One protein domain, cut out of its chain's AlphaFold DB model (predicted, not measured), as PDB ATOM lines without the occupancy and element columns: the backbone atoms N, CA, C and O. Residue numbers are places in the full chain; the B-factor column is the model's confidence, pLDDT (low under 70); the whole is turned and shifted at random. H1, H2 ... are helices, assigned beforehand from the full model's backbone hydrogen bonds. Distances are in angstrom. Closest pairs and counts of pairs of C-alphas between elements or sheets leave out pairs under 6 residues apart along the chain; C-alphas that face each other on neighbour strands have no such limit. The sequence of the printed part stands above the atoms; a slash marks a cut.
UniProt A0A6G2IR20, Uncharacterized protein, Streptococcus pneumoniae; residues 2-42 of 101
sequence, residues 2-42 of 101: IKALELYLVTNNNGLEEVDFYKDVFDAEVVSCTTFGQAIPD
ATOM      1  N   ILE A   2     169.505 215.349 160.341       66.62
ATOM      2  CA  ILE A   2     169.356 214.306 161.371       66.62
ATOM      3  C   ILE A   2     168.674 213.091 160.723       66.62
ATOM      4  O   ILE A   2     167.801 213.280 159.881       66.62
ATOM      5  N   LYS A   3     169.122 211.869 161.049       72.75
ATOM      6  CA  LYS A   3     168.586 210.621 160.469       72.75
ATOM      7  C   LYS A   3     167.634 209.863 161.397       72.75
ATOM      8  O   LYS A   3     166.693 209.263 160.903       72.75
ATOM      9  N   ALA A   4     167.910 209.868 162.698       73.75
ATOM     10  CA  ALA A   4     167.117 209.216 163.733       73.75
ATOM     11  C   ALA A   4     167.446 209.849 165.093       73.75
ATOM     12  O   ALA A   4     168.492 210.496 165.232       73.75
ATOM     13  N   LEU A   5     166.561 209.651 166.066       71.31
ATOM     14  CA  LEU A   5     166.737 210.060 167.454       71.31
ATOM     15  C   LEU A   5     166.503 208.832 168.343       71.31
ATOM     16  O   LEU A   5     165.412 208.273 168.344       71.31
ATOM     17  N   GLU A   6     167.537 208.410 169.065       73.62
ATOM     18  CA  GLU A   6     167.483 207.293 170.013       73.62
ATOM     19  C   GLU A   6     167.501 207.877 171.428       73.62
ATOM     20  O   GLU A   6     168.420 208.616 171.785       73.62
ATOM     21  N   LEU A   7     166.455 207.605 172.209       68.62
ATOM     22  CA  LEU A   7     166.233 208.230 173.512       68.62
ATOM     23  C   LEU A   7     166.102 207.171 174.604       68.62
ATOM     24  O   LEU A   7     165.445 206.151 174.417       68.62
ATOM     25  N   TYR A   8     166.683 207.472 175.764       69.44
ATOM     26  CA  TYR A   8     166.417 206.783 177.021       69.44
ATOM     27  C   TYR A   8     165.624 207.739 177.915       69.44
ATOM     28  O   TYR A   8     166.173 208.729 178.402       69.44
ATOM     29  N   LEU A   9     164.324 207.489 178.060       71.56
ATOM     30  CA  LEU A   9     163.417 208.321 178.851       71.56
ATOM     31  C   LEU A   9     163.161 207.648 180.201       71.56
ATOM     32  O   LEU A   9     162.740 206.495 180.252       71.56
ATOM     33  N   VAL A  10     163.406 208.383 181.286       71.81
ATOM     34  CA  VAL A  10     162.985 208.005 182.640       71.81
ATOM     35  C   VAL A  10     161.839 208.932 183.010       71.81
ATOM     36  O   VAL A  10     162.033 210.139 183.133       71.81
ATOM     37  N   THR A  11     160.646 208.365 183.125       73.56
ATOM     38  CA  THR A  11     159.388 209.108 183.258       73.56
ATOM     39  C   THR A  11     158.635 208.647 184.497       73.56
ATOM     40  O   THR A  11     158.739 207.478 184.871       73.56
ATOM     41  N   ASN A  12     157.812 209.513 185.083       70.06
ATOM     42  CA  ASN A  12     156.996 209.166 186.248       70.06
ATOM     43  C   ASN A  12     155.663 208.543 185.797       70.06
ATOM     44  O   ASN A  12     154.629 209.202 185.819       70.06
ATOM     45  N   ASN A  13     155.700 207.277 185.366       66.12
ATOM     46  CA  ASN A  13     154.537 206.454 184.969       66.12
ATOM     47  C   ASN A  13     153.685 206.957 183.792       66.12
ATOM     48  O   ASN A  13     152.607 206.435 183.536       66.12
ATOM     49  N   ASN A  14     154.188 207.912 183.016       79.12
ATOM     50  CA  ASN A  14     153.517 208.482 181.847       79.12
ATOM     51  C   ASN A  14     154.351 208.331 180.560       79.12
ATOM     52  O   ASN A  14     154.136 209.048 179.588       79.12
ATOM     53  N   GLY A  15     155.315 207.404 180.530       83.31
ATOM     54  CA  GLY A  15     156.305 207.327 179.451       83.31
ATOM     55  C   GLY A  15     155.718 207.139 178.053       83.31
ATOM     56  O   GLY A  15     156.253 207.686 177.095       83.31
ATOM     57  N   LEU A  16     154.593 206.429 177.925       83.88
ATOM     58  CA  LEU A  16     153.903 206.286 176.640       83.88
ATOM     59  C   LEU A  16     153.182 207.572 176.217       83.88
ATOM     60  O   LEU A  16     153.236 207.927 175.045       83.88
ATOM     61  N   GLU A  17     152.581 208.303 177.158       88.56
ATOM     62  CA  GLU A  17     151.964 209.607 176.878       88.56
ATOM     63  C   GLU A  17     153.018 210.635 176.457       88.56
ATOM     64  O   GLU A  17     152.796 211.425 175.542       88.56
ATOM     65  N   GLU A  18     154.194 210.603 177.088       87.62
ATOM     66  CA  GLU A  18     155.318 211.443 176.682       87.62
ATOM     67  C   GLU A  18     155.848 211.050 175.302       87.62
ATOM     68  O   GLU A  18     156.119 211.927 174.483       87.62
ATOM     69  N   VAL A  19     155.953 209.751 175.001       87.88
ATOM     70  CA  VAL A  19     156.313 209.276 173.655       87.88
ATOM     71  C   VAL A  19     155.309 209.774 172.614       87.88
ATOM     72  O   VAL A  19     155.740 210.265 171.570       87.88
ATOM     73  N   ASP A  20     154.005 209.718 172.894       89.31
ATOM     74  CA  ASP A  20     152.964 210.247 172.004       89.31
ATOM     75  C   ASP A  20     153.069 211.770 171.843       89.31
ATOM     76  O   ASP A  20     153.022 212.281 170.724       89.31
ATOM     77  N   PHE A  21     153.315 212.504 172.929       91.50
ATOM     78  CA  PHE A  21     153.568 213.943 172.862       91.50
ATOM     79  C   PHE A  21     154.771 214.268 171.964       91.50
ATOM     80  O   PHE A  21     154.687 215.139 171.098       91.50
ATOM     81  N   TYR A  22     155.896 213.567 172.131       88.75
ATOM     82  CA  TYR A  22     157.095 213.811 171.326       88.75
ATOM     83  C   TYR A  22     156.918 213.387 169.871       88.75
ATOM     84  O   TYR A  22     157.432 214.058 168.973       88.75
ATOM     85  N   LYS A  23     156.165 212.316 169.620       87.94
ATOM     86  CA  LYS A  23     155.772 211.905 168.273       87.94
ATOM     87  C   LYS A  23     155.044 213.041 167.549       87.94
ATOM     88  O   LYS A  23     155.416 213.362 166.422       87.94
ATOM     89  N   ASP A  24     154.089 213.689 168.214       92.12
ATOM     90  CA  ASP A  24     153.330 214.811 167.653       92.12
ATOM     91  C   ASP A  24     154.193 216.071 167.473       92.12
ATOM     92  O   ASP A  24     154.125 216.734 166.438       92.12
ATOM     93  N   VAL A  25     155.046 216.401 168.451       93.06
ATOM     94  CA  VAL A  25     155.935 217.580 168.390       93.06
ATOM     95  C   VAL A  25     156.935 217.486 167.240       93.06
ATOM     96  O   VAL A  25     157.250 218.500 166.613       93.06
ATOM     97  N   PHE A  26     157.459 216.290 166.980       87.62
ATOM     98  CA  PHE A  26     158.496 216.081 165.973       87.62
ATOM     99  C   PHE A  26     157.963 215.627 164.613       87.62
ATOM    100  O   PHE A  26     158.779 215.451 163.708       87.62
ATOM    101  N   ASP A  27     156.644 215.456 164.459       89.00
ATOM    102  CA  ASP A  27     156.031 214.809 163.287       89.00
ATOM    103  C   ASP A  27     156.755 213.489 162.954       89.00
ATOM    104  O   ASP A  27     157.226 213.247 161.841       89.00
ATOM    105  N   ALA A  28     156.962 212.676 163.995       85.19
ATOM    106  CA  ALA A  28     157.817 211.498 163.957       85.19
ATOM    107  C   ALA A  28     157.012 210.194 163.895       85.19
ATOM    108  O   ALA A  28     155.849 210.109 164.284       85.19
ATOM    109  N   GLU A  29     157.677 209.134 163.446       85.94
ATOM    110  CA  GLU A  29     157.172 207.767 163.525       85.94
ATOM    111  C   GLU A  29     157.898 207.021 164.650       85.94
ATOM    112  O   GLU A  29     159.130 207.010 164.711       85.94
ATOM    113  N   VAL A  30     157.141 206.373 165.540       84.19
ATOM    114  CA  VAL A  30     157.712 205.501 166.576       84.19
ATOM    115  C   VAL A  30     158.068 204.164 165.931       84.19
ATOM    116  O   VAL A  30     157.215 203.298 165.756       84.19
ATOM    117  N   VAL A  31     159.339 204.003 165.561       83.12
ATOM    118  CA  VAL A  31     159.844 202.786 164.898       83.12
ATOM    119  C   VAL A  31     160.029 201.628 165.886       83.12
ATOM    120  O   VAL A  31     159.853 200.466 165.531       83.12
ATOM    121  N   SER A  32     160.396 201.936 167.132       81.38
ATOM    122  CA  SER A  32     160.577 200.959 168.206       81.38
ATOM    123  C   SER A  32     160.325 201.623 169.552       81.38
ATOM    124  O   SER A  32     160.808 202.727 169.801       81.38
ATOM    125  N   CYS A  33     159.594 200.940 170.427       82.31
ATOM    126  CA  CYS A  33     159.382 201.336 171.813       82.31
ATOM    127  C   CYS A  33     159.421 200.072 172.672       82.31
ATOM    128  O   CYS A  33     158.768 199.078 172.355       82.31
ATOM    129  N   THR A  34     160.224 200.088 173.728       80.12
ATOM    130  CA  THR A  34     160.308 198.993 174.694       80.12
ATOM    131  C   THR A  34     160.358 199.611 176.077       80.12
ATOM    132  O   THR A  34     161.228 200.436 176.351       80.12
ATOM    133  N   THR A  35     159.411 199.247 176.934       79.56
ATOM    134  CA  THR A  35     159.397 199.693 178.328       79.56
ATOM    135  C   THR A  35     160.306 198.810 179.181       79.56
ATOM    136  O   THR A  35     160.625 197.678 178.810       79.56
ATOM    137  N   PHE A  36     160.709 199.303 180.353       70.94
ATOM    138  CA  PHE A  36     161.545 198.533 181.279       70.94
ATOM    139  C   PHE A  36     160.901 197.189 181.659       70.94
ATOM    140  O   PHE A  36     161.550 196.155 181.545       70.94
ATOM    141  N   GLY A  37     159.600 197.183 181.975       67.69
ATOM    142  CA  GLY A  37     158.854 195.954 182.282       67.69
ATOM    143  C   GLY A  37     158.676 194.992 181.097       67.69
ATOM    144  O   GLY A  37     158.400 193.816 181.295       67.69
ATOM    145  N   GLN A  38     158.847 195.454 179.852       68.75
ATOM    146  CA  GLN A  38     158.878 194.568 178.679       68.75
ATOM    147  C   GLN A  38     160.263 193.954 178.449       68.75
ATOM    148  O   GLN A  38     160.363 192.856 177.901       68.75
ATOM    149  N   ALA A  39     161.329 194.672 178.815       67.75
ATOM    150  CA  ALA A  39     162.708 194.247 178.588       67.75
ATOM    151  C   ALA A  39     163.268 193.384 179.726       67.75
ATOM    152  O   ALA A  39     164.151 192.559 179.481       67.75
ATOM    153  N   ILE A  40     162.785 193.583 180.954       64.50
ATOM    154  CA  ILE A  40     163.315 192.941 182.155       64.50
ATOM    155  C   ILE A  40     162.247 192.005 182.731       64.50
ATOM    156  O   ILE A  40     161.216 192.487 183.189       64.50
ATOM    157  N   PRO A  41     162.457 190.677 182.698       61.59
ATOM    158  CA  PRO A  41     161.557 189.741 183.359       61.59
ATOM    159  C   PRO A  41     161.643 189.900 184.880       61.59
ATOM    160  O   PRO A  41     162.732 190.127 185.416       61.59
ATOM    161  N   ASP A  42     160.514 189.711 185.564       62.28
ATOM    162  CA  ASP A  42     160.473 189.720 187.024       62.28
ATOM    163  C   ASP A  42     161.485 188.728 187.600       62.28
ATOM    164  O   ASP A  42     161.597 187.572 187.173       62.28
TER     165      ASP A  42
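What this domain is: This is residues 2 to 42 of the 101 residues of an uncharacterized protein of Streptococcus pneumoniae (UniProt A0A6G2IR20). There is little regular structure here: a long unnamed stretch, residues 2 to 14, runs loosely past one helix, H1, and turns round into it at residues 11 to 14. After H1 the backbone folds back and leads to a single short helix, H2, whose residues 37 to 39 stick out with the tail, residues 40 to 42. The 41 printed residues hold two named helices, H1 then H2, and no named strand; the class is all helix, though the named elements hold only 16 residues. The whole is only just loose, close to compact, with a radius of gyration of the C-alphas of 11.3 A, and is elongated, spanning 36 by 20 by 13 A.

How they stand to each other: H1, residues 15 to 26, and H2, residues 36 to 39, are apart, with no C-alpha of the one within 8 A of the other. A short link of 9 residues joins them. In H1 every O i to N i+4 pair is within hydrogen-bond range; H2 is too short for such a pair, but its one O i to N i+3 pair is within range.

Where its parts are: H1 begins at C-alpha 15, (156.305, 207.327, 179.451), and measures 16.2 A from first to last C-alpha. H2 measures 5.2 A and ends at C-alpha 39, (162.708, 194.247, 178.588).

The domain as a whole: The C-alphas of Ile 2 and Asp 42, the two farthest apart, are 36.6 A apart. The printed part has no cut. Confidence is under 70 at residues 2, 7 to 8, 13 and 37 to 42.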